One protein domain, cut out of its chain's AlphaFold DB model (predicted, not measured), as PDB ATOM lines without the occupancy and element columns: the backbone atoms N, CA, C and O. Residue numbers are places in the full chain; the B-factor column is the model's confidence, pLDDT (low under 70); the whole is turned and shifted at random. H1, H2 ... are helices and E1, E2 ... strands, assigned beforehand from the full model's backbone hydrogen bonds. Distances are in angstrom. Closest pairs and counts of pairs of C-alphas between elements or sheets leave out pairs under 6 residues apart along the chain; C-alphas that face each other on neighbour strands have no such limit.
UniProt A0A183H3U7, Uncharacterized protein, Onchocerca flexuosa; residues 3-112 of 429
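AT A GLANCE: This is residues 3 to 112 of the 429 residues of an uncharacterized protein of Onchocerca flexuosa (UniProt A0A183H3U7). What is the main picture? A twisted sheet of five parallel strands makes the core, with H1 covering E1 on one face and H2 covering E1 on the other. Short H3 grazes the sheet near E5, and residues 102 to 108, with H4 among them, stick out. What is it made of? The printed part has 110 residues with four named helices and five named strands, in the order E1 H1 E2 H2 E3 E4 H3 E5 H4; the sheet runs E2 E1 E3 E4 E5, and the class is mixed, helices and strands. It is compact, with a radius of gyration of the C-alphas of 13.5 A and spans of 40 by 28 by 25 A.

IN THESE COORDINATES: Where are the strands? E2 is residues 30 to 36, 19.9 A long; E1 is 3 to 8, 16.6 A, from C-alpha 3 at (28.529, -49.240, 11.612). E3 is residues 55 to 59, E4 is 76 to 80 and E5 is 97 to 99. Where are the helices? H1 is residues 11 to 25, 20.8 A, and H2 is 39 to 49, 15.2 A. H3 is residues 88 to 92, and H4 is 103 to 106, ending with C-alpha 106 at (25.816, -60.562, 34.849).

HOW THE PARTS SIT: Which atoms join the strands? Within hydrogen-bond range are N 5 and O 32 of E1 and E2, 2.8 A, N 57 and O 4 of E3 and E1, 2.8 A, N 78 and O 56 of E4 and E3, 2.8 A, and N 98 and O 77 of E5 and E4, 2.8 A. The sheet is twisted, with C-alphas up to 4.3 A off its best plane. Where are the helices? H1 and H2 lie on opposite faces, each at a height of 9.0 A over the sheet and along the strands, making three layers, helices on both faces of a sheet. The closest C-alphas of H1 and E1 are those of Ala 13 and Ala 7, 5.8 A; of H2 and E2, those of Leu 42 and Ile 36, 6.2 A; of H3 and E5, those of Asn 90 and Ile 97, 6.0 A. Which units recur? E1, H1, E2 and E4, H3, E5 are strand-helix-strand units, two parallel neighbour strands with a helix between along the chain, and E2, H2, E3 is a split one with E1 between its strands in the sheet; the three crossovers are right-handed. And the helix backbones? In H1, H2 and H3 every O i to N i+4 pair is within hydrogen-bond range; H4 is too short for one.

THE WHOLE: How large is it? The two C-alphas farthest apart, those of Asp 28 and Pro 112, are 40.8 A apart. Is it unbroken? The printed part has no cut; the link from E3 to E4, 16 residues, is long. Is confidence low anywhere? No printed residue is under 70, and the mean pLDDT of the printed part is 93.4.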
ATOM      1  N   VAL A   3      28.837 -49.221  10.176       94.62
ATOM      2  CA  VAL A   3      28.529 -49.240  11.612       94.62
ATOM      3  C   VAL A   3      28.417 -47.812  12.141       94.62
ATOM      4  O   VAL A   3      29.323 -46.997  11.956       94.62
ATOM      5  N   LEU A   4      27.325 -47.511  12.841       95.88
ATOM      6  CA  LEU A   4      27.218 -46.296  13.648       95.88
ATOM      7  C   LEU A   4      27.851 -46.559  15.020       95.88
ATOM      8  O   LEU A   4      27.552 -47.564  15.655       95.88
ATOM      9  N   ILE A   5      28.705 -45.661  15.491       97.12
ATOM     10  CA  ILE A   5      29.244 -45.680  16.852       97.12
ATOM     11  C   ILE A   5      28.746 -44.410  17.533       97.12
ATOM     12  O   ILE A   5      28.951 -43.314  17.011       97.12
ATOM     13  N   ILE A   6      28.103 -44.547  18.687       97.31
ATOM     14  CA  ILE A   6      27.689 -43.426  19.530       97.31
ATOM     15  C   ILE A   6      28.412 -43.577  20.867       97.31
ATOM     16  O   ILE A   6      28.316 -44.620  21.508       97.31
ATOM     17  N   ALA A   7      29.161 -42.559  21.280       97.31
ATOM     18  CA  ALA A   7      30.006 -42.624  22.471       97.31
ATOM     19  C   ALA A   7      29.779 -41.408  23.369       97.31
ATOM     20  O   ALA A   7      29.704 -40.280  22.879       97.31
ATOM     21  N   ASN A   8      29.685 -41.632  24.678       95.31
ATOM     22  CA  ASN A   8      29.638 -40.546  25.653       95.31
ATOM     23  C   ASN A   8      30.965 -39.754  25.672       95.31
ATOM     24  O   ASN A   8      32.021 -40.324  25.395       95.31
ATOM     25  N   VAL A   9      30.958 -38.461  26.022       91.69
ATOM     26  CA  VAL A   9      32.201 -37.663  26.173       91.69
ATOM     27  C   VAL A   9      32.873 -37.900  27.541       91.69
ATOM     28  O   VAL A   9      33.174 -36.966  28.282       91.69
ATOM     29  N   ASP A  10      33.128 -39.169  27.874       91.00
ATOM     30  CA  ASP A  10      33.955 -39.580  29.019       91.00
ATOM     31  C   ASP A  10      35.222 -40.332  28.569       91.00
ATOM     32  O   ASP A  10      35.318 -40.824  27.440       91.00
ATOM     33  N   ALA A  11      36.246 -40.360  29.425       91.12
ATOM     34  CA  ALA A  11      37.558 -40.892  29.051       91.12
ATOM     35  C   ALA A  11      37.552 -42.415  28.817       91.12
ATOM     36  O   ALA A  11      38.290 -42.900  27.957       91.12
ATOM     37  N   ASP A  12      36.683 -43.159  29.507       94.31
ATOM     38  CA  ASP A  12      36.512 -44.602  29.317       94.31
ATOM     39  C   ASP A  12      35.805 -44.911  27.986       94.31
ATOM     40  O   ASP A  12      36.265 -45.761  27.227       94.31
ATOM     41  N   ALA A  13      34.770 -44.147  27.627       95.19
ATOM     42  CA  ALA A  13      34.078 -44.237  26.342       95.19
ATOM     43  C   ALA A  13      35.008 -43.938  25.160       95.19
ATOM     44  O   ALA A  13      34.989 -44.657  24.158       95.19
ATOM     45  N   VAL A  14      35.853 -42.907  25.279       94.25
ATOM     46  CA  VAL A  14      36.878 -42.571  24.274       94.25
ATOM     47  C   VAL A  14      37.900 -43.705  24.138       94.25
ATOM     48  O   VAL A  14      38.233 -44.094  23.019       94.25
ATOM     49  N   CYS A  15      38.349 -44.292  25.250       95.31
ATOM     50  CA  CYS A  15      39.287 -45.416  25.230       95.31
ATOM     51  C   CYS A  15      38.674 -46.702  24.648       95.31
ATOM     52  O   CYS A  15      39.305 -47.357  23.818       95.31
ATOM     53  N   ALA A  16      37.437 -47.038  25.020       96.94
ATOM     54  CA  ALA A  16      36.693 -48.176  24.480       96.94
ATOM     55  C   ALA A  16      36.433 -48.014  22.972       96.94
ATOM     56  O   ALA A  16      36.633 -48.951  22.194       96.94
ATOM     57  N   THR A  17      36.075 -46.794  22.556       97.06
ATOM     58  CA  THR A  17      35.922 -46.422  21.147       97.06
ATOM     59  C   THR A  17      37.231 -46.614  20.390       97.06
ATOM     60  O   THR A  17      37.216 -47.280  19.360       97.06
ATOM     61  N   GLN A  18      38.367 -46.110  20.892       95.62
ATOM     62  CA  GLN A  18      39.660 -46.242  20.205       95.62
ATOM     63  C   GLN A  18      40.036 -47.710  19.949       95.62
ATOM     64  O   GLN A  18      40.427 -48.044  18.833       95.62
ATOM     65  N   ILE A  19      39.829 -48.599  20.930       96.81
ATOM     66  CA  ILE A  19      40.069 -50.043  20.762       96.81
ATOM     67  C   ILE A  19      39.198 -50.618  19.628       96.81
ATOM     68  O   ILE A  19      39.685 -51.414  18.824       96.81
ATOM     69  N   LEU A  20      37.931 -50.197  19.510       96.88
ATOM     70  CA  LEU A  20      37.068 -50.602  18.392       96.88
ATOM     71  C   LEU A  20      37.527 -50.009  17.050       96.88
ATOM     72  O   LEU A  20      37.493 -50.712  16.039       96.88
ATOM     73  N   LEU A  21      37.970 -48.747  17.021       96.12
ATOM     74  CA  LEU A  21      38.455 -48.099  15.797       96.12
ATOM     75  C   LEU A  21      39.726 -48.767  15.260       96.12
ATOM     76  O   LEU A  21      39.834 -48.958  14.051       96.12
ATOM     77  N   ASP A  22      40.644 -49.173  16.138       94.62
ATOM     78  CA  ASP A  22      41.863 -49.895  15.762       94.62
ATOM     79  C   ASP A  22      41.540 -51.282  15.171       94.62
ATOM     80  O   ASP A  22      42.153 -51.705  14.187       94.62
ATOM     81  N   LEU A  23      40.536 -51.979  15.723       95.69
ATOM     82  CA  LEU A  23      40.025 -53.235  15.160       95.69
ATOM     83  C   LEU A  23      39.369 -53.014  13.788       95.69
ATOM     84  O   LEU A  23      39.688 -53.730  12.840       95.69
ATOM     85  N   PHE A  24      38.502 -52.003  13.659       95.19
ATOM     86  CA  PHE A  24      37.817 -51.656  12.408       95.19
ATOM     87  C   PHE A  24      38.787 -51.220  11.302       95.19
ATOM     88  O   PHE A  24      38.626 -51.640  10.157       95.19
ATOM     89  N   ALA A  25      39.822 -50.445  11.634       93.75
ATOM     90  CA  ALA A  25      40.873 -50.052  10.698       93.75
ATOM     91  C   ALA A  25      41.687 -51.256  10.192       93.75
ATOM     92  O   ALA A  25      42.138 -51.259   9.050       93.75
ATOM     93  N   ALA A  26      41.844 -52.298  11.013       92.00
ATOM     94  CA  ALA A  26      42.529 -53.532  10.638       92.00
ATOM     95  C   ALA A  26      41.642 -54.543   9.870       92.00
ATOM     96  O   ALA A  26      42.135 -55.608   9.490       92.00
ATOM     97  N   ASP A  27      40.354 -54.245   9.656       93.88
ATOM     98  CA  ASP A  27      39.394 -55.044   8.869       93.88
ATOM     99  C   ASP A  27      38.674 -54.215   7.772       93.88
ATOM    100  O   ASP A  27      37.658 -54.651   7.229       93.88
ATOM    101  N   ASP A  28      39.190 -53.021   7.439       94.06
ATOM    102  CA  ASP A  28      38.625 -52.070   6.457       94.06
ATOM    103  C   ASP A  28      37.124 -51.734   6.683       94.06
ATOM    104  O   ASP A  28      36.360 -51.462   5.748       94.06
ATOM    105  N   VAL A  29      36.669 -51.739   7.943       94.31
ATOM    106  CA  VAL A  29      35.268 -51.477   8.309       94.31
ATOM    107  C   VAL A  29      34.981 -49.975   8.289       94.31
ATOM    108  O   VAL A  29      35.538 -49.200   9.064       94.31
ATOM    109  N   VAL A  30      34.050 -49.554   7.428       94.12
ATOM    110  CA  VAL A  30      33.582 -48.161   7.372       94.12
ATOM    111  C   VAL A  30      32.607 -47.894   8.521       94.12
ATOM    112  O   VAL A  30      31.616 -48.608   8.678       94.12
ATOM    113  N   TYR A  31      32.850 -46.833   9.287       94.88
ATOM    114  CA  TYR A  31      32.017 -46.433  10.418       94.88
ATOM    115  C   TYR A  31      31.648 -44.943  10.371       94.88
ATOM    116  O   TYR A  31      32.165 -44.161   9.570       94.88
ATOM    117  N   THR A  32      30.748 -44.531  11.259       95.31
ATOM    118  CA  THR A  32      30.500 -43.124  11.595       95.31
ATOM    119  C   THR A  32      30.454 -42.995  13.109       95.31
ATOM    120  O   THR A  32      29.670 -43.684  13.746       95.31
ATOM    121  N   LEU A  33      31.309 -42.141  13.673       95.81
ATOM    122  CA  LEU A  33      31.380 -41.880  15.111       95.81
ATOM    123  C   LEU A  33      30.622 -40.591  15.451       95.81
ATOM    124  O   LEU A  33      30.867 -39.554  14.834       95.81
ATOM    125  N   VAL A  34      29.740 -40.661  16.446       96.12
ATOM    126  CA  VAL A  34      28.948 -39.540  16.960       96.12
ATOM    127  C   VAL A  34      29.196 -39.405  18.471       96.12
ATOM    128  O   VAL A  34      28.711 -40.240  19.237       96.12
ATOM    129  N   PRO A  35      29.955 -38.393  18.927       96.44
ATOM    130  CA  PRO A  35      30.082 -38.103  20.350       96.44
ATOM    131  C   PRO A  35      28.787 -37.475  20.889       96.44
ATOM    132  O   PRO A  35      28.154 -36.671  20.202       96.44
ATOM    133  N   ILE A  36      28.409 -37.824  22.119       96.25
ATOM    134  CA  ILE A  36      27.221 -37.306  22.814       96.25
ATOM    135  C   ILE A  36      27.533 -36.957  24.274       96.25
ATOM    136  O   ILE A  36      28.353 -37.602  24.917       96.25
ATOM    137  N   ASP A  37      26.849 -35.951  24.804       91.75
ATOM    138  CA  ASP A  37      26.986 -35.424  26.170       91.75
ATOM    139  C   ASP A  37      25.869 -35.888  27.128       91.75
ATOM    140  O   ASP A  37      25.870 -35.556  28.314       91.75
ATOM    141  N   GLY A  38      24.905 -36.667  26.630       92.81
ATOM    142  CA  GLY A  38      23.831 -37.242  27.432       92.81
ATOM    143  C   GLY A  38      22.668 -37.787  26.607       92.81
ATOM    144  O   GLY A  38      22.731 -37.916  25.381       92.81
ATOM    145  N   TRP A  39      21.566 -38.098  27.293       94.56
ATOM    146  CA  TRP A  39      20.403 -38.766  26.702       94.56
ATOM    147  C   TRP A  39      19.693 -37.974  25.592       94.56
ATOM    148  O   TRP A  39      19.146 -38.587  24.679       94.56
ATOM    149  N   GLU A  40      19.703 -36.637  25.615       95.06
ATOM    150  CA  GLU A  40      19.156 -35.840  24.502       95.06
ATOM    151  C   GLU A  40      20.022 -35.973  23.237       95.06
ATOM    152  O   GLU A  40      19.487 -36.201  22.150       95.06
ATOM    153  N   GLY A  41      21.351 -35.960  23.395       95.69
ATOM    154  CA  GLY A  41      22.305 -36.278  22.332       95.69
ATOM    155  C   GLY A  41      22.117 -37.695  21.781       95.69
ATOM    156  O   GLY A  41      22.029 -37.859  20.565       95.69
ATOM    157  N   LEU A  42      21.962 -38.705  22.650       95.81
ATOM    158  CA  LEU A  42      21.707 -40.096  22.238       95.81
ATOM    159  C   LEU A  42      20.410 -40.229  21.430       95.81
ATOM    160  O   LEU A  42      20.421 -40.777  20.327       95.81
ATOM    161  N   ARG A  43      19.301 -39.686  21.955       94.81
ATOM    162  CA  ARG A  43      17.996 -39.664  21.276       94.81
ATOM    163  C   ARG A  43      18.109 -39.040  19.890       94.81
ATOM    164  O   ARG A  43      17.645 -39.621  18.910       94.81
ATOM    165  N   LYS A  44      18.752 -37.873  19.800       94.56
ATOM    166  CA  LYS A  44      18.966 -37.163  18.539       94.56
ATOM    167  C   LYS A  44      19.812 -37.984  17.560       94.56
ATOM    168  O   LYS A  44      19.399 -38.155  16.418       94.56
ATOM    169  N   ALA A  45      20.941 -38.535  18.003       94.19
ATOM    170  CA  ALA A  45      21.844 -39.322  17.163       94.19
ATOM    171  C   ALA A  45      21.177 -40.594  16.607       94.19
ATOM    172  O   ALA A  45      21.311 -40.887  15.418       94.19
ATOM    173  N   LEU A  46      20.402 -41.315  17.427       93.44
ATOM    174  CA  LEU A  46      19.631 -42.482  16.983       93.44
ATOM    175  C   LEU A  46      18.526 -42.095  15.985       93.44
ATOM    176  O   LEU A  46      18.329 -42.792  14.987       93.44
ATOM    177  N   MET A  47      17.835 -40.970  16.199       90.06
ATOM    178  CA  MET A  47      16.841 -40.464  15.247       90.06
ATOM    179  C   MET A  47      17.476 -40.044  13.913       90.06
ATOM    180  O   MET A  47      16.995 -40.487  12.873       90.06
ATOM    181  N   GLU A  48      18.553 -39.252  13.924       90.25
ATOM    182  CA  GLU A  48      19.164 -38.670  12.716       90.25
ATOM    183  C   GLU A  48      20.010 -39.664  11.899       90.25
ATOM    184  O   GLU A  48      20.017 -39.582  10.671       90.25
ATOM    185  N   HIS A  49      20.709 -40.610  12.537       87.00
ATOM    186  CA  HIS A  49      21.634 -41.520  11.841       87.00
ATOM    187  C   HIS A  49      21.117 -42.956  11.682       87.00
ATOM    188  O   HIS A  49      21.532 -43.649  10.751       87.00
ATOM    189  N   GLY A  50      20.188 -43.404  12.534       77.12
ATOM    190  CA  GLY A  50      19.726 -44.798  12.561       77.12
ATOM    191  C   GLY A  50      18.952 -45.272  11.322       77.12
ATOM    192  O   GLY A  50      18.736 -46.469  11.180       77.12
ATOM    193  N   GLU A  51      18.554 -44.383  10.402       77.06
ATOM    194  CA  GLU A  51      17.920 -44.769   9.120       77.06
ATOM    195  C   GLU A  51      18.896 -45.407   8.130       77.06
ATOM    196  O   GLU A  51      18.479 -46.073   7.187       77.06
ATOM    197  N   LEU A  52      20.197 -45.182   8.326       75.38
ATOM    198  CA  LEU A  52      21.239 -45.553   7.373       75.38
ATOM    199  C   LEU A  52      22.026 -46.802   7.807       75.38
ATOM    200  O   LEU A  52      22.892 -47.259   7.060       75.38
ATOM    201  N   THR A  53      21.770 -47.335   9.010       81.75
ATOM    202  CA  THR A  53      22.689 -48.263   9.690       81.75
ATOM    203  C   THR A  53      21.981 -49.418  10.403       81.75
ATOM    204  O   THR A  53      21.312 -49.222  11.415       81.75
ATOM    205  N   HIS A  54      22.224 -50.646   9.940       88.62
ATOM    206  CA  HIS A  54      21.713 -51.884  10.553       88.62
ATOM    207  C   HIS A  54      22.415 -52.281  11.864       88.62
ATOM    208  O   HIS A  54      21.956 -53.168  12.580       88.62
ATOM    209  N   SER A  55      23.564 -51.682  12.181       94.25
ATOM    210  CA  SER A  55      24.340 -52.007  13.379       94.25
ATOM    211  C   SER A  55      24.864 -50.734  14.026       94.25
ATOM    212  O   SER A  55      25.545 -49.938  13.375       94.25
ATOM    213  N   VAL A  56      24.534 -50.563  15.303       96.31
ATOM    214  CA  VAL A  56      24.921 -49.414  16.121       96.31
ATOM    215  C   VAL A  56      25.622 -49.911  17.380       96.31
ATOM    216  O   VAL A  56      25.125 -50.831  18.022       96.31
ATOM    217  N   VAL A  57      26.750 -49.308  17.744       97.44
ATOM    218  CA  VAL A  57      27.471 -49.577  18.997       97.44
ATOM    219  C   VAL A  57      27.363 -48.352  19.903       97.44
ATOM    220  O   VAL A  57      27.653 -47.243  19.460       97.44
ATOM    221  N   LEU A  58      26.937 -48.552  21.151       98.06
ATOM    222  CA  LEU A  58      26.804 -47.523  22.182       98.06
ATOM    223  C   LEU A  58      27.897 -47.712  23.247       98.06
ATOM    224  O   LEU A  58      28.000 -48.800  23.810       98.06
ATOM    225  N   PHE A  59      28.688 -46.670  23.527       97.81
ATOM    226  CA  PHE A  59      29.759 -46.672  24.538       97.81
ATOM    227  C   PHE A  59      29.461 -45.719  25.705       97.81
ATOM    228  O   PHE A  59      29.285 -44.515  25.489       97.81
ATOM    229  N   ASN A  60      29.430 -46.263  26.931       96.06
ATOM    230  CA  ASN A  60      29.010 -45.597  28.177       96.06
ATOM    231  C   ASN A  60      27.730 -44.762  28.009       96.06
ATOM    232  O   ASN A  60      27.612 -43.651  28.531       96.06
ATOM    233  N   CYS A  61      26.774 -45.292  27.249       96.06
ATOM    234  CA  CYS A  61      25.441 -44.732  27.108       96.06
ATOM    235  C   CYS A  61      24.427 -45.815  26.715       96.06
ATOM    236  O   CYS A  61      24.779 -46.872  26.188       96.06
ATOM    237  N   GLY A  62      23.144 -45.524  26.933       94.88
ATOM    238  CA  GLY A  62      22.036 -46.358  26.474       94.88
ATOM    239  C   GLY A  62      21.553 -47.428  27.454       94.88
ATOM    240  O   GLY A  62      20.457 -47.939  27.259       94.88
ATOM    241  N   ALA A  63      22.289 -47.762  28.519       95.69
ATOM    242  CA  ALA A  63      21.871 -48.859  29.397       95.69
ATOM    243  C   ALA A  63      20.671 -48.541  30.307       95.69
ATOM    244  O   ALA A  63      19.892 -49.447  30.589       95.69
ATOM    245  N   THR A  64      20.521 -47.294  30.773       95.50
ATOM    246  CA  THR A  64      19.656 -46.945  31.925       95.50
ATOM    247  C   THR A  64      18.270 -46.369  31.587       95.50
ATOM    248  O   THR A  64      17.541 -46.000  32.502       95.50
ATOM    249  N   GLU A  65      17.907 -46.244  30.309       95.06
ATOM    250  CA  GLU A  65      16.540 -45.941  29.848       95.06
ATOM    251  C   GLU A  65      16.211 -46.849  28.649       95.06
ATOM    252  O   GLU A  65      17.105 -47.220  27.881       95.06
ATOM    253  N   SER A  66      14.932 -47.182  28.462       95.31
ATOM    254  CA  SER A  66      14.455 -48.006  27.346       95.31
ATOM    255  C   SER A  66      14.885 -47.465  25.975       95.31
ATOM    256  O   SER A  66      14.569 -46.333  25.598       95.31
ATOM    257  N   LEU A  67      15.564 -48.313  25.198       95.31
ATOM    258  CA  LEU A  67      16.003 -48.037  23.830       95.31
ATOM    259  C   LEU A  67      14.975 -48.460  22.770       95.31
ATOM    260  O   LEU A  67      15.098 -48.056  21.611       95.31
ATOM    261  N   ILE A  68      13.946 -49.226  23.157       93.12
ATOM    262  CA  ILE A  68      12.883 -49.722  22.265       93.12
ATOM    263  C   ILE A  68      12.257 -48.603  21.401       93.12
ATOM    264  O   ILE A  68      12.106 -48.824  20.199       93.12
ATOM    265  N   PRO A  69      11.971 -47.380  21.912       92.56
ATOM    266  CA  PRO A  69      11.396 -46.294  21.105       92.56
ATOM    267  C   PRO A  69      12.267 -45.779  19.946       92.56
ATOM    268  O   PRO A  69      11.778 -44.995  19.134       92.56
ATOM    269  N   TYR A  70      13.544 -46.172  19.872       91.38
ATOM    270  CA  TYR A  70      14.493 -45.735  18.836       91.38
ATOM    271  C   TYR A  70      14.919 -46.867  17.893       91.38
ATOM    272  O   TYR A  70      15.691 -46.625  16.961       91.38
ATOM    273  N   LEU A  71      14.429 -48.092  18.122       90.50
ATOM    274  CA  LEU A  71      14.650 -49.220  17.224       90.50
ATOM    275  C   LEU A  71      13.953 -48.998  15.877       90.50
ATOM    276  O   LEU A  71      12.886 -48.392  15.777       90.50
ATOM    277  N   ARG A  72      14.563 -49.546  14.826       88.06
ATOM    278  CA  ARG A  72      14.011 -49.615  13.470       88.06
ATOM    279  C   ARG A  72      14.042 -51.067  12.972       88.06
ATOM    280  O   ARG A  72      14.808 -51.868  13.513       88.06
ATOM    281  N   PRO A  73      13.250 -51.425  11.944       84.81
ATOM    282  CA  PRO A  73      13.377 -52.717  11.276       84.81
ATOM    283  C   PRO A  73      14.829 -52.991  10.864       84.81
ATOM    284  O   PRO A  73      15.531 -52.085  10.412       84.81
ATOM    285  N   ASP A  74      15.280 -54.232  11.051       86.19
ATOM    286  CA  ASP A  74      16.640 -54.700  10.751       86.19
ATOM    287  C   ASP A  74      17.783 -53.902  11.427       86.19
ATOM    288  O   ASP A  74      18.920 -53.916  10.951       86.19
ATOM    289  N   MET A  75      17.508 -53.210  12.541       91.50
ATOM    290  CA  MET A  75      18.490 -52.471  13.346       91.50
ATOM    291  C   MET A  75      18.901 -53.283  14.581       91.50
ATOM    292  O   MET A  75      18.045 -53.768  15.314       91.50
ATOM    293  N   THR A  76      20.202 -53.417  14.848       94.56
ATOM    294  CA  THR A  76      20.730 -54.002  16.097       94.56
ATOM    295  C   THR A  76      21.546 -52.966  16.867       94.56
ATOM    296  O   THR A  76      22.480 -52.381  16.312       94.56
ATOM    297  N   LEU A  77      21.214 -52.765  18.142       96.62
ATOM    298  CA  LEU A  77      21.972 -51.959  19.096       96.62
ATOM    299  C   LEU A  77      22.874 -52.880  19.924       96.62
ATOM    300  O   LEU A  77      22.392 -53.829  20.536       96.62
ATOM    301  N   TYR A  78      24.167 -52.584  19.981       97.62
ATOM    302  CA  TYR A  78      25.131 -53.216  20.878       97.62
ATOM    303  C   TYR A  78      25.473 -52.215  21.978       97.62
ATOM    304  O   TYR A  78      25.944 -51.122  21.678       97.62
ATOM    305  N   VAL A  79      25.204 -52.556  23.238       97.88
ATOM    306  CA  VAL A  79      25.284 -51.621  24.369       97.88
ATOM    307  C   VAL A  79      26.438 -52.019  25.281       97.88
ATOM    308  O   VAL A  79      26.406 -53.088  25.887       97.88
ATOM    309  N   ILE A  80      27.453 -51.158  25.364       97.88
ATOM    310  CA  ILE A  80      28.665 -51.330  26.168       97.88
ATOM    311  C   ILE A  80      28.723 -50.140  27.133       97.88
ATOM    312  O   ILE A  80      29.268 -49.083  26.816       97.88
ATOM    313  N   ASP A  81      28.087 -50.280  28.292       96.81
ATOM    314  CA  ASP A  81      27.958 -49.217  29.293       96.81
ATOM    315  C   ASP A  81      28.362 -49.757  30.666       96.81
ATOM    316  O   ASP A  81      28.067 -50.909  30.999       96.81
ATOM    317  N   SER A  82      29.000 -48.920  31.476       95.19
ATOM    318  CA  SER A  82      29.369 -49.224  32.861       95.19
ATOM    319  C   SER A  82      28.255 -48.898  33.868       95.19
ATOM    320  O   SER A  82      28.298 -49.393  34.991       95.19
ATOM    321  N   ARG A  83      27.232 -48.109  33.509       94.81
ATOM    322  CA  ARG A  83      26.192 -47.661  34.459       94.81
ATOM    323  C   ARG A  83      25.159 -48.737  34.792       94.81
ATOM    324  O   ARG A  83      24.661 -49.433  33.907       94.81
ATOM    325  N   ARG A  84      24.815 -48.856  36.076       95.00
ATOM    326  CA  ARG A  84      23.848 -49.819  36.630       95.00
ATOM    327  C   ARG A  84      22.851 -49.106  37.567       95.00
ATOM    328  O   ARG A  84      23.235 -48.106  38.180       95.00
ATOM    329  N   PRO A  85      21.608 -49.602  37.732       96.00
ATOM    330  CA  PRO A  85      21.025 -50.794  37.105       96.00
ATOM    331  C   PRO A  85      20.785 -50.623  35.597       96.00
ATOM    332  O   PRO A  85      20.857 -49.515  35.067       96.00
ATOM    333  N   LEU A  86      20.519 -51.732  34.907       96.31
ATOM    334  CA  LEU A  86      20.114 -51.724  33.500       96.31
ATOM    335  C   LEU A  86      18.609 -51.418  33.402       96.31
ATOM    336  O   LEU A  86      17.849 -51.728  34.314       96.31
ATOM    337  N   ASP A  87      18.143 -50.844  32.298       95.81
ATOM    338  CA  ASP A  87      16.706 -50.785  32.020       95.81
ATOM    339  C   ASP A  87      16.195 -52.197  31.683       95.81
ATOM    340  O   ASP A  87      16.692 -52.853  30.765       95.81
ATOM    341  N   LEU A  88      15.191 -52.676  32.422       94.88
ATOM    342  CA  LEU A  88      14.686 -54.044  32.276       94.88
ATOM    343  C   LEU A  88      14.082 -54.322  30.889       94.88
ATOM    344  O   LEU A  88      14.117 -55.460  30.432       94.88
ATOM    345  N   THR A  89      13.589 -53.307  30.175       94.12
ATOM    346  CA  THR A  89      13.095 -53.495  28.801       94.12
ATOM    347  C   THR A  89      14.245 -53.745  27.822       94.12
ATOM    348  O   THR A  89      14.109 -54.582  26.932       94.12
ATOM    349  N   ASN A  90      15.411 -53.120  28.037       95.44
ATOM    350  CA  ASN A  90      16.634 -53.409  27.278       95.44
ATOM    351  C   ASN A  90      17.178 -54.815  27.587       95.44
ATOM    352  O   ASN A  90      17.792 -55.434  26.724       95.44
ATOM    353  N   VAL A  91      16.963 -55.309  28.813       94.88
ATOM    354  CA  VAL A  91      17.370 -56.655  29.256       94.88
ATOM    355  C   VAL A  91      16.500 -57.748  28.636       94.88
ATOM    356  O   VAL A  91      17.032 -58.756  28.176       94.88
ATOM    357  N   TYR A  92      15.176 -57.566  28.614       93.31
ATOM    358  CA  TYR A  92      14.257 -58.573  28.079       93.31
ATOM    359  C   TYR A  92      14.171 -58.556  26.539       93.31
ATOM    360  O   TYR A  92      13.975 -59.608  25.937       93.31
ATOM    361  N   TYR A  93      14.379 -57.409  25.877       90.75
ATOM    362  CA  TYR A  93      14.302 -57.274  24.410       90.75
ATOM    363  C   TYR A  93      15.626 -57.635  23.694       90.75
ATOM    364  O   TYR A  93      16.223 -56.838  22.964       90.75
ATOM    365  N   ASN A  94      16.117 -58.853  23.933       85.81
ATOM    366  CA  ASN A  94      17.484 -59.266  23.588       85.81
ATOM    367  C   ASN A  94      17.760 -59.530  22.085       85.81
ATOM    368  O   ASN A  94      18.928 -59.581  21.686       85.81
ATOM    369  N   ASP A  95      16.727 -59.647  21.240       88.25
ATOM    370  CA  ASP A  95      16.857 -59.847  19.784       88.25
ATOM    371  C   ASP A  95      17.693 -58.734  19.127       88.25
ATOM    372  O   ASP A  95      18.737 -58.982  18.495       88.25
ATOM    373  N   ASN A  96      17.225 -57.492  19.308       93.19
ATOM    374  CA  ASN A  96      17.778 -56.279  18.707       93.19
ATOM    375  C   ASN A  96      18.596 -55.429  19.690       93.19
ATOM    376  O   ASN A  96      19.400 -54.623  19.222       93.19
ATOM    377  N   ILE A  97      18.416 -55.572  21.011       96.06
ATOM    378  CA  ILE A  97      19.193 -54.841  22.026       96.06
ATOM    379  C   ILE A  97      20.152 -55.815  22.710       96.06
ATOM    380  O   ILE A  97      19.766 -56.661  23.509       96.06
ATOM    381  N   ARG A  98      21.437 -55.698  22.382       96.50
ATOM    382  CA  ARG A  98      22.493 -56.619  22.807       96.50
ATOM    383  C   ARG A  98      23.393 -55.942  23.824       96.50
ATOM    384  O   ARG A  98      24.386 -55.307  23.476       96.50
ATOM    385  N   LEU A  99      23.012 -56.074  25.089       96.62
ATOM    386  CA  LEU A  99      23.823 -55.683  26.239       96.62
ATOM    387  C   LEU A  99      25.085 -56.556  26.288       96.62
ATOM    388  O   LEU A  99      24.994 -57.780  26.381       96.62
ATOM    389  N   ILE A 100      26.260 -55.933  26.215       95.69
ATOM    390  CA  ILE A 100      27.551 -56.614  26.333       95.69
ATOM    391  C   ILE A 100      28.065 -56.377  27.753       95.69
ATOM    392  O   ILE A 100      28.495 -55.281  28.104       95.69
ATOM    393  N   VAL A 101      27.988 -57.426  28.566       94.12
ATOM    394  CA  VAL A 101      28.318 -57.441  29.996       94.12
ATOM    395  C   VAL A 101      29.231 -58.642  30.254       94.12
ATOM    396  O   VAL A 101      29.128 -59.658  29.562       94.12
ATOM    397  N   SER A 102      30.145 -58.550  31.224       90.56
ATOM    398  CA  SER A 102      30.969 -59.710  31.600       90.56
ATOM    399  C   SER A 102      30.117 -60.776  32.314       90.56
ATOM    400  O   SER A 102      29.165 -60.430  33.011       90.56
ATOM    401  N   ARG A 103      30.422 -62.076  32.151       90.19
ATOM    402  CA  ARG A 103      29.629 -63.157  32.786       90.19
ATOM    403  C   ARG A 103      29.545 -62.968  34.299       90.19
ATOM    404  O   ARG A 103      28.453 -62.973  34.854       90.19
ATOM    405  N   ASP A 104      30.703 -62.797  34.924       88.19
ATOM    406  CA  ASP A 104      30.841 -62.750  36.377       88.19
ATOM    407  C   ASP A 104      30.046 -61.576  36.971       88.19
ATOM    408  O   ASP A 104      29.538 -61.670  38.081       88.19
ATOM    409  N   GLU A 105      29.902 -60.483  36.214       90.44
ATOM    410  CA  GLU A 105      29.069 -59.329  36.552       90.44
ATOM    411  C   GLU A 105      27.579 -59.582  36.284       90.44
ATOM    412  O   GLU A 105      26.759 -59.227  37.121       90.44
ATOM    413  N   TRP A 106      27.211 -60.219  35.163       92.19
ATOM    414  CA  TRP A 106      25.816 -60.562  34.849       92.19
ATOM    415  C   TRP A 106      25.181 -61.430  35.945       92.19
ATOM    416  O   TRP A 106      24.033 -61.212  36.326       92.19
ATOM    417  N   GLU A 107      25.956 -62.361  36.509       90.50
ATOM    418  CA  GLU A 107      25.566 -63.195  37.655       90.50
ATOM    419  C   GLU A 107      25.383 -62.395  38.970       90.50
ATOM    420  O   GLU A 107      24.789 -62.912  39.912       90.50
ATOM    421  N   GLN A 108      25.833 -61.134  39.029       89.56
ATOM    422  CA  GLN A 108      25.694 -60.208  40.167       89.56
ATOM    423  C   GLN A 108      24.625 -59.119  39.956       89.56
ATOM    424  O   GLN A 108      24.421 -58.285  40.837       89.56
ATOM    425  N   LEU A 109      23.942 -59.079  38.804       89.31
ATOM    426  CA  LEU A 109      22.982 -58.009  38.493       89.31
ATOM    427  C   LEU A 109      21.609 -58.157  39.179       89.31
ATOM    428  O   LEU A 109      20.792 -57.253  39.031       89.31
ATOM    429  N   ASP A 110      21.329 -59.268  39.877       90.38
ATOM    430  CA  ASP A 110      20.046 -59.565  40.556       90.38
ATOM    431  C   ASP A 110      18.794 -59.259  39.692       90.38
ATOM    432  O   ASP A 110      17.769 -58.755  40.162       90.38
ATOM    433  N   ILE A 111      18.885 -59.557  38.389       92.88
ATOM    434  CA  ILE A 111      17.847 -59.269  37.391       92.88
ATOM    435  C   ILE A 111      16.564 -60.058  37.720       92.88
ATOM    436  O   ILE A 111      16.604 -61.288  37.774       92.88
ATOM    437  N   PRO A 112      15.404 -59.391  37.878       92.81
ATOM    438  CA  PRO A 112      14.130 -60.073  38.073       92.81
ATOM    439  C   PRO A 112      13.702 -60.943  36.886       92.81
ATOM    440  O   PRO A 112      13.970 -60.611  35.730       92.81
TER     441      PRO A 112